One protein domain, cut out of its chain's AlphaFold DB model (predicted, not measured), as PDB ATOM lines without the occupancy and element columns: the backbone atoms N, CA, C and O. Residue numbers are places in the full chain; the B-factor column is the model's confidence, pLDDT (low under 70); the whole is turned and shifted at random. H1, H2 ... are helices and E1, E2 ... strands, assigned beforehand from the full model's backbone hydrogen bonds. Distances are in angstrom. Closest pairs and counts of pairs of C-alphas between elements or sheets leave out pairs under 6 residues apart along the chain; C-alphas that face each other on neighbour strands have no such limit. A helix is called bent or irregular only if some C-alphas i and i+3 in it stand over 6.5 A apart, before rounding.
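What this domain is: This is residues 478 to 575 of the 746 residues of an uncharacterized protein of Lentisphaeria bacterium (UniProt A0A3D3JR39). Two helices, H3 and H5, pack side by side and run the same way, with the single strand E1 folding back from the far end of H3; the short helices H1 and H2 sit toward the end where H3 begins. Beyond E1 come the small helix H4 and a wide loop of residues 533 to 555, which swings far out before the chain returns to H5, and after H5 the unnamed tail of residues 565 to 575 turns back past H3. The printed part has 98 residues, with five named helices and one named strand in the order H1, H2, H3, E1, H4, H5; E1 pairs with no named strand. The class is mostly helix, though under half of the residues are in named elements. The whole is compact, with a radius of gyration of the C-alphas of 13.9 A and spans of 40 by 29 by 21 A.

How they stand to each other: Begin at the longest helix, H3, residues 504 to 517, and look across to H5, residues 556 to 564. The two touch, and their closest C-alphas, those of Glu 508 and Ala 561, are 4.5 A apart. They run the same way at a shallow tilt of 27 degrees. Past the end of H3, a tight link of 3 residues brings you to E1, residues 521 to 526; the closest C-alphas of H3 and E1, those of Leu 515 and Val 522, are 6.1 A apart. Look beside E1 for residues 478 to 479, which form a short parallel pairing with residues 524 to 525. E1 and H5 are apart. At the other end of H3 look for H2, residues 494 to 499, close but not clearly touching: the closest C-alphas, those of Phe 497 and Pro 504, are 7.1 A apart. H2 and H3 run the same way at a steep tilt of 58 degrees. H2 and H5 are only just apart, the closest C-alphas being 8.2 A from each other. H1, residues 484 to 487, is close to H2 but not clearly touching, with the closest C-alphas, those of Tyr 487 and Lys 499, 6.4 A apart. H4, residues 529 to 532, and E1 meet only through their link, and H4 is apart from H5. In H3 and H5 you will find every O i to N i+4 pair within hydrogen-bond range; in H2 it is 0 of 2, beside 1 of 3 O i to N i+3 pairs, and H1 and H4 are too short for an i+4 pair.

Where its parts are: Find C-alpha 504 at (246.518, 218.866, 250.780); from there H3 runs 20.0 A to C-alpha 517 at (228.551, 220.470, 259.361). E1 covers 16.3 A from Tyr 521 to Val 526, and H4 5.8 A from Pro 529 to Trp 532. H5 runs 12.2 A from Ala 556 to C-alpha 564 at (240.553, 210.640, 252.976). Earlier in the numbering, H1 measures 5.3 A from Pro 484 to Tyr 487, and H2 10.1 A from Pro 494 to Lys 499. H2 is irregular: its C-alphas 495 and 498 are 7.7 A apart.

The domain as a whole: The two C-alphas farthest apart, those of Pro 539 and Asp 572, are 42.7 A from each other, while the first and last printed C-alphas, those of Leu 478 and Pro 575, are 16.9 A apart. The printed part has no cut. The link from H4 to H5, 23 residues, is long; the C-alphas of these residues 533 to 555 lie 9 to 22 A from the mean of all C-alphas. Look in the B-factor column for the model's confidence: the mean pLDDT of the printed part is 84.7, and residues 529 to 544 and residue 552 are under 70.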
ATOM      1  N   LEU A 478     233.295 225.273 248.959       93.44
ATOM      2  CA  LEU A 478     234.719 225.327 249.250       93.44
ATOM      3  C   LEU A 478     235.496 225.626 247.972       93.44
ATOM      4  O   LEU A 478     235.399 224.893 246.991       93.44
ATOM      5  N   TRP A 479     236.306 226.679 247.993       91.75
ATOM      6  CA  TRP A 479     237.165 227.029 246.872       91.75
ATOM      7  C   TRP A 479     238.535 226.380 247.084       91.75
ATOM      8  O   TRP A 479     239.261 226.722 248.023       91.75
ATOM      9  N   VAL A 480     238.860 225.394 246.246       90.31
ATOM     10  CA  VAL A 480     240.034 224.521 246.417       90.31
ATOM     11  C   VAL A 480     241.345 225.301 246.308       90.31
ATOM     12  O   VAL A 480     242.207 225.211 247.178       90.31
ATOM     13  N   ASP A 481     241.472 226.106 245.261       86.44
ATOM     14  CA  ASP A 481     242.615 226.952 244.921       86.44
ATOM     15  C   ASP A 481     242.329 228.422 245.261       86.44
ATOM     16  O   ASP A 481     242.507 229.304 244.427       86.44
ATOM     17  N   TYR A 482     241.837 228.684 246.474       89.25
ATOM     18  CA  TYR A 482     241.363 230.005 246.889       89.25
ATOM     19  C   TYR A 482     242.382 231.127 246.630       89.25
ATOM     20  O   TYR A 482     243.448 231.163 247.247       89.25
ATOM     21  N   SER A 483     242.022 232.063 245.740       86.50
ATOM     22  CA  SER A 483     242.792 233.275 245.401       86.50
ATOM     23  C   SER A 483     244.311 233.037 245.302       86.50
ATOM     24  O   SER A 483     245.090 233.652 246.037       86.50
ATOM     25  N   PRO A 484     244.771 232.157 244.395       86.50
ATOM     26  CA  PRO A 484     246.111 231.575 244.458       86.50
ATOM     27  C   PRO A 484     247.211 232.629 244.275       86.50
ATOM     28  O   PRO A 484     248.291 232.525 244.847       86.50
ATOM     29  N   ASN A 485     246.924 233.706 243.542       87.31
ATOM     30  CA  ASN A 485     247.862 234.806 243.316       87.31
ATOM     31  C   ASN A 485     248.211 235.593 244.583       87.31
ATOM     32  O   ASN A 485     249.307 236.144 244.656       87.31
ATOM     33  N   ASN A 486     247.355 235.573 245.609       85.75
ATOM     34  CA  ASN A 486     247.694 236.131 246.924       85.75
ATOM     35  C   ASN A 486     248.794 235.317 247.631       85.75
ATOM     36  O   ASN A 486     249.385 235.792 248.597       85.75
ATOM     37  N   TYR A 487     249.092 234.119 247.121       87.06
ATOM     38  CA  TYR A 487     250.055 233.154 247.651       87.06
ATOM     39  C   TYR A 487     251.156 232.803 246.629       87.06
ATOM     40  O   TYR A 487     251.822 231.771 246.723       87.06
ATOM     41  N   GLY A 488     251.369 233.674 245.633       88.00
ATOM     42  CA  GLY A 488     252.380 233.475 244.588       88.00
ATOM     43  C   GLY A 488     252.027 232.393 243.562       88.00
ATOM     44  O   GLY A 488     252.913 231.926 242.854       88.00
ATOM     45  N   GLY A 489     250.753 232.001 243.488       89.31
ATOM     46  CA  GLY A 489     250.224 230.964 242.606       89.31
ATOM     47  C   GLY A 489     249.775 229.707 243.356       89.31
ATOM     48  O   GLY A 489     249.844 229.631 244.581       89.31
ATOM     49  N   TRP A 490     249.272 228.722 242.611       89.62
ATOM     50  CA  TRP A 490     248.892 227.411 243.132       89.62
ATOM     51  C   TRP A 490     250.045 226.433 242.915       89.62
ATOM     52  O   TRP A 490     250.360 226.038 241.799       89.62
ATOM     53  N   HIS A 491     250.711 226.078 244.003       91.00
ATOM     54  CA  HIS A 491     251.922 225.274 244.002       91.00
ATOM     55  C   HIS A 491     251.571 223.791 243.891       91.00
ATOM     56  O   HIS A 491     250.882 223.233 244.752       91.00
ATOM     57  N   THR A 492     252.058 223.151 242.829       89.06
ATOM     58  CA  THR A 492     251.811 221.731 242.530       89.06
ATOM     59  C   THR A 492     252.972 220.808 242.919       89.06
ATOM     60  O   THR A 492     252.775 219.593 242.987       89.06
ATOM     61  N   ASP A 493     254.149 221.362 243.238       90.25
ATOM     62  CA  ASP A 493     255.285 220.618 243.799       90.25
ATOM     63  C   ASP A 493     255.021 220.280 245.281       90.25
ATOM     64  O   ASP A 493     254.714 221.185 246.067       90.25
ATOM     65  N   PRO A 494     255.163 219.008 245.704       92.69
ATOM     66  CA  PRO A 494     255.051 218.619 247.106       92.69
ATOM     67  C   PRO A 494     255.904 219.430 248.088       92.69
ATOM     68  O   PRO A 494     255.472 219.630 249.222       92.69
ATOM     69  N   ALA A 495     257.082 219.909 247.678       92.94
ATOM     70  CA  ALA A 495     257.945 220.740 248.519       92.94
ATOM     71  C   ALA A 495     257.322 222.111 248.841       92.94
ATOM     72  O   ALA A 495     257.659 222.720 249.855       92.94
ATOM     73  N   ASP A 496     256.384 222.568 248.011       93.31
ATOM     74  CA  ASP A 496     255.800 223.904 248.058       93.31
ATOM     75  C   ASP A 496     254.320 223.908 248.468       93.31
ATOM     76  O   ASP A 496     253.700 224.968 248.539       93.31
ATOM     77  N   PHE A 497     253.735 222.756 248.816       92.81
ATOM     78  CA  PHE A 497     252.329 222.679 249.234       92.81
ATOM     79  C   PHE A 497     251.976 223.579 250.420       92.81
ATOM     80  O   PHE A 497     250.847 224.067 250.485       92.81
ATOM     81  N   HIS A 498     252.918 223.824 251.331       90.12
ATOM     82  CA  HIS A 498     252.731 224.715 252.477       90.12
ATOM     83  C   HIS A 498     252.431 226.167 252.052       90.12
ATOM     84  O   HIS A 498     251.729 226.878 252.775       90.12
ATOM     85  N   LYS A 499     252.890 226.582 250.859       91.00
ATOM     86  CA  LYS A 499     252.669 227.920 250.288       91.00
ATOM     87  C   LYS A 499     251.245 228.130 249.778       91.00
ATOM     88  O   LYS A 499     250.811 229.270 249.688       91.00
ATOM     89  N   ASN A 500     250.514 227.063 249.451       91.62
ATOM     90  CA  ASN A 500     249.110 227.171 249.045       91.62
ATOM     91  C   ASN A 500     248.240 227.683 250.193       91.62
ATOM     92  O   ASN A 500     248.546 227.425 251.356       91.62
ATOM     93  N   TYR A 501     247.094 228.297 249.875       91.75
ATOM     94  CA  TYR A 501     246.118 228.699 250.896       91.75
ATOM     95  C   TYR A 501     245.775 227.543 251.845       91.75
ATOM     96  O   TYR A 501     245.883 227.677 253.062       91.75
ATOM     97  N   ARG A 502     245.490 226.368 251.272       92.75
ATOM     98  CA  ARG A 502     245.430 225.087 251.979       92.75
ATOM     99  C   ARG A 502     246.399 224.121 251.314       92.75
ATOM    100  O   ARG A 502     246.333 223.923 250.107       92.75
ATOM    101  N   SER A 503     247.287 223.518 252.087       93.38
ATOM    102  CA  SER A 503     248.006 222.313 251.676       93.38
ATOM    103  C   SER A 503     247.015 221.147 251.529       93.38
ATOM    104  O   SER A 503     245.907 221.216 252.065       93.38
ATOM    105  N   PRO A 504     247.389 220.037 250.867       95.06
ATOM    106  CA  PRO A 504     246.518 218.866 250.780       95.06
ATOM    107  C   PRO A 504     246.040 218.343 252.143       95.06
ATOM    108  O   PRO A 504     244.873 217.993 252.279       95.06
ATOM    109  N   ALA A 505     246.904 218.347 253.164       94.50
ATOM    110  CA  ALA A 505     246.547 217.903 254.512       94.50
ATOM    111  C   ALA A 505     245.545 218.850 255.195       94.50
ATOM    112  O   ALA A 505     244.596 218.399 255.829       94.50
ATOM    113  N   GLU A 506     245.713 220.165 255.036       94.88
ATOM    114  CA  GLU A 506     244.754 221.148 255.559       94.88
ATOM    115  C   GLU A 506     243.419 221.074 254.806       94.88
ATOM    116  O   GLU A 506     242.354 221.180 255.412       94.88
ATOM    117  N   PHE A 507     243.458 220.853 253.489       95.75
ATOM    118  CA  PHE A 507     242.272 220.681 252.655       95.75
ATOM    119  C   PHE A 507     241.467 219.433 253.051       95.75
ATOM    120  O   PHE A 507     240.246 219.511 253.156       95.75
ATOM    121  N   GLU A 508     242.140 218.316 253.350       97.38
ATOM    122  CA  GLU A 508     241.529 217.082 253.867       97.38
ATOM    123  C   GLU A 508     240.722 217.337 255.154       97.38
ATOM    124  O   GLU A 508     239.541 216.985 255.230       97.38
ATOM    125  N   GLN A 509     241.328 218.027 256.126       96.75
ATOM    126  CA  GLN A 509     240.692 218.394 257.399       96.75
ATOM    127  C   GLN A 509     239.525 219.371 257.200       96.75
ATOM    128  O   GLN A 509     238.448 219.201 257.773       96.75
ATOM    129  N   THR A 510     239.720 220.370 256.336       96.75
ATOM    130  CA  THR A 510     238.695 221.370 256.001       96.75
ATOM    131  C   THR A 510     237.454 220.694 255.413       96.75
ATOM    132  O   THR A 510     236.330 220.968 255.835       96.75
ATOM    133  N   LEU A 511     237.647 219.768 254.466       97.81
ATOM    134  CA  LEU A 511     236.565 219.006 253.845       97.81
ATOM    135  C   LEU A 511     235.815 218.141 254.854       97.81
ATOM    136  O   LEU A 511     234.585 218.096 254.816       97.81
ATOM    137  N   TYR A 512     236.531 217.474 255.762       98.31
ATOM    138  CA  TYR A 512     235.897 216.713 256.835       98.31
ATOM    139  C   TYR A 512     235.023 217.617 257.717       98.31
ATOM    140  O   TYR A 512     233.879 217.267 258.018       98.31
ATOM    141  N   GLY A 513     235.529 218.796 258.094       97.25
ATOM    142  CA  GLY A 513     234.791 219.789 258.874       97.25
ATOM    143  C   GLY A 513     233.518 220.265 258.166       97.25
ATOM    144  O   GLY A 513     232.427 220.198 258.739       97.25
ATOM    145  N   ALA A 514     233.635 220.651 256.894       97.44
ATOM    146  CA  ALA A 514     232.507 221.071 256.064       97.44
ATOM    147  C   ALA A 514     231.464 219.950 255.900       97.44
ATOM    148  O   ALA A 514     230.269 220.169 256.100       97.44
ATOM    149  N   LEU A 515     231.901 218.720 255.601       98.25
ATOM    150  CA  LEU A 515     231.011 217.563 255.472       98.25
ATOM    151  C   LEU A 515     230.350 217.219 256.805       98.25
ATOM    152  O   LEU A 515     229.184 216.831 256.825       98.25
ATOM    153  N   THR A 516     231.048 217.366 257.927       97.56
ATOM    154  CA  THR A 516     230.467 217.150 259.257       97.56
ATOM    155  C   THR A 516     229.332 218.138 259.511       97.56
ATOM    156  O   THR A 516     228.245 217.706 259.905       97.56
ATOM    157  N   ALA A 517     229.545 219.418 259.195       96.62
ATOM    158  CA  ALA A 517     228.551 220.470 259.361       96.62
ATOM    159  C   ALA A 517     227.382 220.378 258.363       96.62
ATOM    160  O   ALA A 517     226.265 220.736 258.726       96.62
ATOM    161  N   ALA A 518     227.586 219.914 257.125       97.19
ATOM    162  CA  ALA A 518     226.542 219.902 256.088       97.19
ATOM    163  C   ALA A 518     225.430 218.885 256.383       97.19
ATOM    164  O   ALA A 518     225.686 217.827 256.947       97.19
ATOM    165  N   ASP A 519     224.201 219.117 255.927       97.75
ATOM    166  CA  ASP A 519     223.174 218.068 255.916       97.75
ATOM    167  C   ASP A 519     223.449 217.038 254.820       97.75
ATOM    168  O   ASP A 519     223.283 215.832 255.028       97.75
ATOM    169  N   ARG A 520     223.900 217.503 253.648       97.19
ATOM    170  CA  ARG A 520     224.160 216.617 252.513       97.19
ATOM    171  C   ARG A 520     225.311 217.041 251.620       97.19
ATOM    172  O   ARG A 520     226.131 216.185 251.320       97.19
ATOM    173  N   TYR A 521     225.374 218.289 251.173       97.75
ATOM    174  CA  TYR A 521     226.287 218.673 250.095       97.75
ATOM    175  C   TYR A 521     227.427 219.554 250.596       97.75
ATOM    176  O   TYR A 521     227.196 220.557 251.263       97.75
ATOM    177  N   VAL A 522     228.649 219.198 250.217       97.56
ATOM    178  CA  VAL A 522     229.766 220.139 250.119       97.56
ATOM    179  C   VAL A 522     230.128 220.224 248.648       97.56
ATOM    180  O   VAL A 522     230.254 219.194 247.981       97.56
ATOM    181  N   TRP A 523     230.253 221.433 248.124       94.31
ATOM    182  CA  TRP A 523     230.572 221.644 246.722       94.31
ATOM    183  C   TRP A 523     231.882 222.380 246.554       94.31
ATOM    184  O   TRP A 523     232.285 223.177 247.397       94.31
ATOM    185  N   LEU A 524     232.575 222.040 245.479       92.69
ATOM    186  CA  LEU A 524     233.970 222.389 245.296       92.69
ATOM    187  C   LEU A 524     234.100 223.285 244.079       92.69
ATOM    188  O   LEU A 524     233.922 222.823 242.955       92.69
ATOM    189  N   PHE A 525     234.421 224.547 244.326       88.44
ATOM    190  CA  PHE A 525     234.761 225.510 243.295       88.44
ATOM    191  C   PHE A 525     236.269 225.495 243.030       88.44
ATOM    192  O   PHE A 525     237.079 225.312 243.945       88.44
ATOM    193  N   VAL A 526     236.654 225.694 241.770       81.38
ATOM    194  CA  VAL A 526     238.056 225.869 241.380       81.38
ATOM    195  C   VAL A 526     238.171 226.894 240.259       81.38
ATOM    196  O   VAL A 526     237.293 226.940 239.398       81.38
ATOM    197  N   TRP A 527     239.286 227.623 240.200       74.56
ATOM    198  CA  TRP A 527     239.678 228.355 238.989       74.56
ATOM    199  C   TRP A 527     240.546 227.534 238.041       74.56
ATOM    200  O   TRP A 527     240.487 227.735 236.830       74.56
ATOM    201  N   HIS A 528     241.365 226.624 238.570       75.06
ATOM    202  CA  HIS A 528     242.202 225.734 237.768       75.06
ATOM    203  C   HIS A 528     241.382 224.641 237.068       75.06
ATOM    204  O   HIS A 528     240.934 223.694 237.717       75.06
ATOM    205  N   PRO A 529     241.238 224.700 235.736       61.44
ATOM    206  CA  PRO A 529     240.376 223.784 234.992       61.44
ATOM    207  C   PRO A 529     240.849 222.327 235.027       61.44
ATOM    208  O   PRO A 529     240.024 221.412 235.005       61.44
ATOM    209  N   ASP A 530     242.160 222.105 235.136       66.56
ATOM    210  CA  ASP A 530     242.736 220.761 235.192       66.56
ATOM    211  C   ASP A 530     242.328 220.009 236.466       66.56
ATOM    212  O   ASP A 530     242.346 218.779 236.467       66.56
ATOM    213  N   LEU A 531     241.880 220.716 237.523       66.44
ATOM    214  CA  LEU A 531     241.340 220.083 238.733       66.44
ATOM    215  C   LEU A 531     240.128 219.198 238.451       66.44
ATOM    216  O   LEU A 531     239.995 218.131 239.052       66.44
ATOM    217  N   TRP A 532     239.274 219.613 237.518       68.00
ATOM    218  CA  TRP A 532     238.020 218.928 237.220       68.00
ATOM    219  C   TRP A 532     238.010 218.208 235.873       68.00
ATOM    220  O   TRP A 532     236.937 217.832 235.412       68.00
ATOM    221  N   PHE A 533     239.182 217.972 235.264       61.34
ATOM    222  CA  PHE A 533     239.303 217.378 233.927       61.34
ATOM    223  C   PHE A 533     238.508 218.170 232.876       61.34
ATOM    224  O   PHE A 533     237.527 217.680 232.318       61.34
ATOM    225  N   ASN A 534     238.929 219.409 232.606       60.06
ATOM    226  CA  ASN A 534     238.325 220.238 231.565       60.06
ATOM    227  C   ASN A 534     239.288 220.446 230.378       60.06
ATOM    228  O   ASN A 534     240.282 221.150 230.530       60.06
ATOM    229  N   PRO A 535     239.007 219.899 229.183       49.25
ATOM    230  CA  PRO A 535     239.852 220.093 228.002       49.25
ATOM    231  C   PRO A 535     239.497 221.327 227.163       49.25
ATOM    232  O   PRO A 535     240.161 221.589 226.166       49.25
ATOM    233  N   ILE A 536     238.449 222.072 227.527       49.84
ATOM    234  CA  ILE A 536     237.919 223.241 226.801       49.84
ATOM    235  C   ILE A 536     238.428 224.543 227.442       49.84
ATOM    236  O   ILE A 536     237.807 225.600 227.339       49.84
ATOM    237  N   VAL A 537     239.563 224.504 228.145       48.22
ATOM    238  CA  VAL A 537     240.136 225.717 228.734       48.22
ATOM    239  C   VAL A 537     240.360 226.735 227.636       48.22
ATOM    240  O   VAL A 537     241.115 226.506 226.691       48.22
ATOM    241  N   ARG A 538     239.662 227.864 227.778       49.19
ATOM    242  CA  ARG A 538     239.773 229.012 226.892       49.19
ATOM    243  C   ARG A 538     241.265 229.339 226.736       49.19
ATOM    244  O   ARG A 538     241.921 229.554 227.751       49.19
ATOM    245  N   PRO A 539     241.799 229.466 225.513       40.97
ATOM    246  CA  PRO A 539     243.205 229.815 225.286       40.97
ATOM    247  C   PRO A 539     243.568 231.250 225.720       40.97
ATOM    248  O   PRO A 539     244.638 231.737 225.380       40.97
ATOM    249  N   ARG A 540     242.692 231.954 226.449       43.94
ATOM    250  CA  ARG A 540     242.952 233.312 226.932       43.94
ATOM    251  C   ARG A 540     243.385 233.269 228.393       43.94
ATOM    252  O   ARG A 540     242.774 232.518 229.157       43.94
ATOM    253  N   PRO A 541     244.331 234.126 228.813       50.28
ATOM    254  CA  PRO A 541     244.533 234.369 230.227       50.28
ATOM    255  C   PRO A 541     243.209 234.824 230.843       50.28
ATOM    256  O   PRO A 541     242.618 235.821 230.422       50.28
ATOM    257  N   LEU A 542     242.692 234.044 231.793       53.88
ATOM    258  CA  LEU A 542     241.535 234.461 232.577       53.88
ATOM    259  C   LEU A 542     241.963 235.651 233.442       53.88
ATOM    260  O   LEU A 542     243.095 235.694 233.931       53.88
ATOM    261  N   ASN A 543     241.068 236.616 233.654       52.22
ATOM    262  CA  ASN A 543     241.321 237.645 234.659       52.22
ATOM    263  C   ASN A 543     241.610 236.950 235.995       52.22
ATOM    264  O   ASN A 543     240.849 236.088 236.423       52.22
ATOM    265  N   HIS A 544     242.734 237.308 236.616       62.75
ATOM    266  CA  HIS A 544     243.236 236.681 237.844       62.75
ATOM    267  C   HIS A 544     243.633 235.199 237.713       62.75
ATOM    268  O   HIS A 544     243.723 234.510 238.729       62.75
ATOM    269  N   GLN A 545     243.932 234.711 236.501       70.25
ATOM    270  CA  GLN A 545     244.548 233.396 236.325       70.25
ATOM    271  C   GLN A 545     245.800 233.285 237.200       70.25
ATOM    272  O   GLN A 545     246.553 234.249 237.364       70.25
ATOM    273  N   CYS A 546     246.002 232.108 237.787       79.75
ATOM    274  CA  CYS A 546     247.179 231.826 238.591       79.75
ATOM    275  C   CYS A 546     248.473 232.160 237.835       79.75
ATOM    276  O   CYS A 546     248.650 231.747 236.692       79.75
ATOM    277  N   VAL A 547     249.403 232.843 238.499       85.06
ATOM    278  CA  VAL A 547     250.713 233.223 237.939       85.06
ATOM    279  C   VAL A 547     251.625 232.034 237.610       85.06
ATOM    280  O   VAL A 547     252.615 232.210 236.909       85.06
ATOM    281  N   LEU A 548     251.303 230.836 238.108       85.25
ATOM    282  CA  LEU A 548     252.017 229.584 237.823       85.25
ATOM    283  C   LEU A 548     251.322 228.720 236.758       85.25
ATOM    284  O   LEU A 548     251.823 227.649 236.425       85.25
ATOM    285  N   CYS A 549     250.184 229.167 236.214       78.44
ATOM    286  CA  CYS A 549     249.525 228.470 235.113       78.44
ATOM    287  C   CYS A 549     250.351 228.503 233.815       78.44
ATOM    288  O   CYS A 549     251.108 229.449 233.589       78.44
ATOM    289  N   PRO A 550     250.117 227.546 232.897       74.62
ATOM    290  CA  PRO A 550     249.227 226.387 233.037       74.62
ATOM    291  C   PRO A 550     249.833 225.293 233.931       74.62
ATOM    292  O   PRO A 550     251.048 225.121 233.978       74.62
ATOM    293  N   HIS A 551     248.985 224.519 234.610       74.69
ATOM    294  CA  HIS A 551     249.419 223.335 235.354       74.69
ATOM    295  C   HIS A 551     249.149 222.087 234.520       74.69
ATOM    296  O   HIS A 551     248.069 221.935 233.974       74.69
ATOM    297  N   GLU A 552     250.105 221.162 234.426       65.75
ATOM    298  CA  GLU A 552     249.898 219.964 233.599       65.75
ATOM    299  C   GLU A 552     248.856 219.014 234.215       65.75
ATOM    300  O   GLU A 552     248.102 218.359 233.498       65.75
ATOM    301  N   LYS A 553     248.856 218.878 235.553       70.25
ATOM    302  CA  LYS A 553     248.016 217.927 236.296       70.25
ATOM    303  C   LYS A 553     247.703 218.422 237.697       70.25
ATOM    304  O   LYS A 553     248.493 219.122 238.329       70.25
ATOM    305  N   VAL A 554     246.595 217.918 238.224       78.31
ATOM    306  CA  VAL A 554     246.285 217.969 239.655       78.31
ATOM    307  C   VAL A 554     247.312 217.168 240.448       78.31
ATOM    308  O   VAL A 554     247.554 216.002 240.112       78.31
ATOM    309  N   PRO A 555     247.859 217.708 241.548       87.06
ATOM    310  CA  PRO A 555     248.702 216.917 242.426       87.06
ATOM    311  C   PRO A 555     247.908 215.767 243.053       87.06
ATOM    312  O   PRO A 555     246.855 215.976 243.657       87.06
ATOM    313  N   ALA A 556     248.449 214.548 242.979       90.19
ATOM    314  CA  ALA A 556     247.806 213.349 243.527       90.19
ATOM    315  C   ALA A 556     247.420 213.497 245.011       90.19
ATOM    316  O   ALA A 556     246.408 212.953 245.437       90.19
ATOM    317  N   ALA A 557     248.175 214.287 245.781       93.81
ATOM    318  CA  ALA A 557     247.888 214.562 247.186       93.81
ATOM    319  C   ALA A 557     246.527 215.251 247.414       93.81
ATOM    320  O   ALA A 557     245.842 214.906 248.370       93.81
ATOM    321  N   TYR A 558     246.090 216.164 246.536       92.12
ATOM    322  CA  TYR A 558     244.748 216.761 246.636       92.12
ATOM    323  C   TYR A 558     243.646 215.750 246.303       92.12
ATOM    324  O   TYR A 558     242.579 215.762 246.914       92.12
ATOM    325  N   ILE A 559     243.908 214.836 245.364       91.38
ATOM    326  CA  ILE A 559     242.982 213.744 245.047       91.38
ATOM    327  C   ILE A 559     242.862 212.774 246.231       91.38
ATOM    328  O   ILE A 559     241.754 212.346 246.553       91.38
ATOM    329  N   GLU A 560     243.967 212.450 246.911       95.38
ATOM    330  CA  GLU A 560     243.912 211.649 248.140       95.38
ATOM    331  C   GLU A 560     243.193 212.381 249.275       95.38
ATOM    332  O   GLU A 560     242.364 211.764 249.937       95.38
ATOM    333  N   ALA A 561     243.402 213.691 249.438       96.12
ATOM    334  CA  ALA A 561     242.683 214.496 250.427       96.12
ATOM    335  C   ALA A 561     241.154 214.398 250.255       96.12
ATOM    336  O   ALA A 561     240.422 214.198 251.225       96.12
ATOM    337  N   LEU A 562     240.656 214.432 249.012       94.06
ATOM    338  CA  LEU A 562     239.231 214.227 248.723       94.06
ATOM    339  C   LEU A 562     238.732 212.822 249.112       94.06
ATOM    340  O   LEU A 562     237.582 212.670 249.524       94.06
ATOM    341  N   ARG A 563     239.565 211.777 249.001       94.94
ATOM    342  CA  ARG A 563     239.198 210.416 249.443       94.94
ATOM    343  C   ARG A 563     239.206 210.303 250.959       94.94
ATOM    344  O   ARG A 563     238.274 209.753 251.551       94.94
ATOM    345  N   ASN A 564     240.271 210.804 251.566       97.50
ATOM    346  CA  ASN A 564     240.553 210.640 252.976       97.50
ATOM    347  C   ASN A 564     239.641 211.487 253.846       97.50
ATOM    348  O   ASN A 564     239.293 211.005 254.914       97.50
ATOM    349  N   CYS A 565     239.141 212.637 253.377       97.00
ATOM    350  CA  CYS A 565     238.231 213.502 254.145       97.00
ATOM    351  C   CYS A 565     236.968 212.796 254.680       97.00
ATOM    352  O   CYS A 565     236.252 213.340 255.514       97.00
ATOM    353  N   ARG A 566     236.665 211.576 254.213       96.56
ATOM    354  CA  ARG A 566     235.562 210.745 254.713       96.56
ATOM    355  C   ARG A 566     235.915 209.884 255.925       96.56
ATOM    356  O   ARG A 566     235.015 209.321 256.544       96.56
ATOM    357  N   GLN A 567     237.194 209.730 256.243       97.00
ATOM    358  CA  GLN A 567     237.665 208.987 257.410       97.00
ATOM    359  C   GLN A 567     237.488 209.815 258.696       97.00
ATOM    360  O   GLN A 567     237.261 211.021 258.613       97.00
ATOM    361  N   PRO A 568     237.561 209.198 259.889       96.94
ATOM    362  CA  PRO A 568     237.604 209.919 261.163       96.94
ATOM    363  C   PRO A 568     238.729 210.966 261.214       96.94
ATOM    364  O   PRO A 568     239.893 210.617 261.030       96.94
ATOM    365  N   HIS A 569     238.385 212.220 261.512       96.00
ATOM    366  CA  HIS A 569     239.326 213.326 261.745       96.00
ATOM    367  C   HIS A 569     239.004 214.033 263.062       96.00
ATOM    368  O   HIS A 569     237.930 213.835 263.636       96.00
ATOM    369  N   ASP A 570     239.935 214.849 263.549       93.94
ATOM    370  CA  ASP A 570     239.726 215.693 264.724       93.94
ATOM    371  C   ASP A 570     238.738 216.829 264.372       93.94
ATOM    372  O   ASP A 570     239.051 217.660 263.518       93.94
ATOM    373  N   PRO A 571     237.533 216.868 264.974       90.06
ATOM    374  CA  PRO A 571     236.536 217.893 264.673       90.06
ATOM    375  C   PRO A 571     236.944 219.291 265.162       90.06
ATOM    376  O   PRO A 571     236.405 220.279 264.663       90.06
ATOM    377  N   ASP A 572     237.886 219.370 266.106       89.94
ATOM    378  CA  ASP A 572     238.400 220.612 266.681       89.94
ATOM    379  C   ASP A 572     239.740 221.028 266.053       89.94
ATOM    380  O   ASP A 572     240.401 221.953 266.530       89.94
ATOM    381  N   TRP A 573     240.147 220.369 264.961       92.50
ATOM    382  CA  TRP A 573     241.368 220.716 264.252       92.50
ATOM    383  C   TRP A 573     241.326 222.157 263.722       92.50
ATOM    384  O   TRP A 573     240.376 222.592 263.066       92.50
ATOM    385  N   SER A 574     242.427 222.869 263.949       88.00
ATOM    386  CA  SER A 574     242.746 224.155 263.332       88.00
ATOM    387  C   SER A 574     244.247 224.206 263.040       88.00
ATOM    388  O   SER A 574     245.026 223.711 263.866       88.00
ATOM    389  N   PRO A 575     244.697 224.812 261.929       87.06
ATOM    390  CA  PRO A 575     246.122 224.937 261.663       87.06
ATOM    391  C   PRO A 575     246.778 225.924 262.639       87.06
ATOM    392  O   PRO A 575     246.130 226.866 263.106       87.06
TER     393      PRO A 575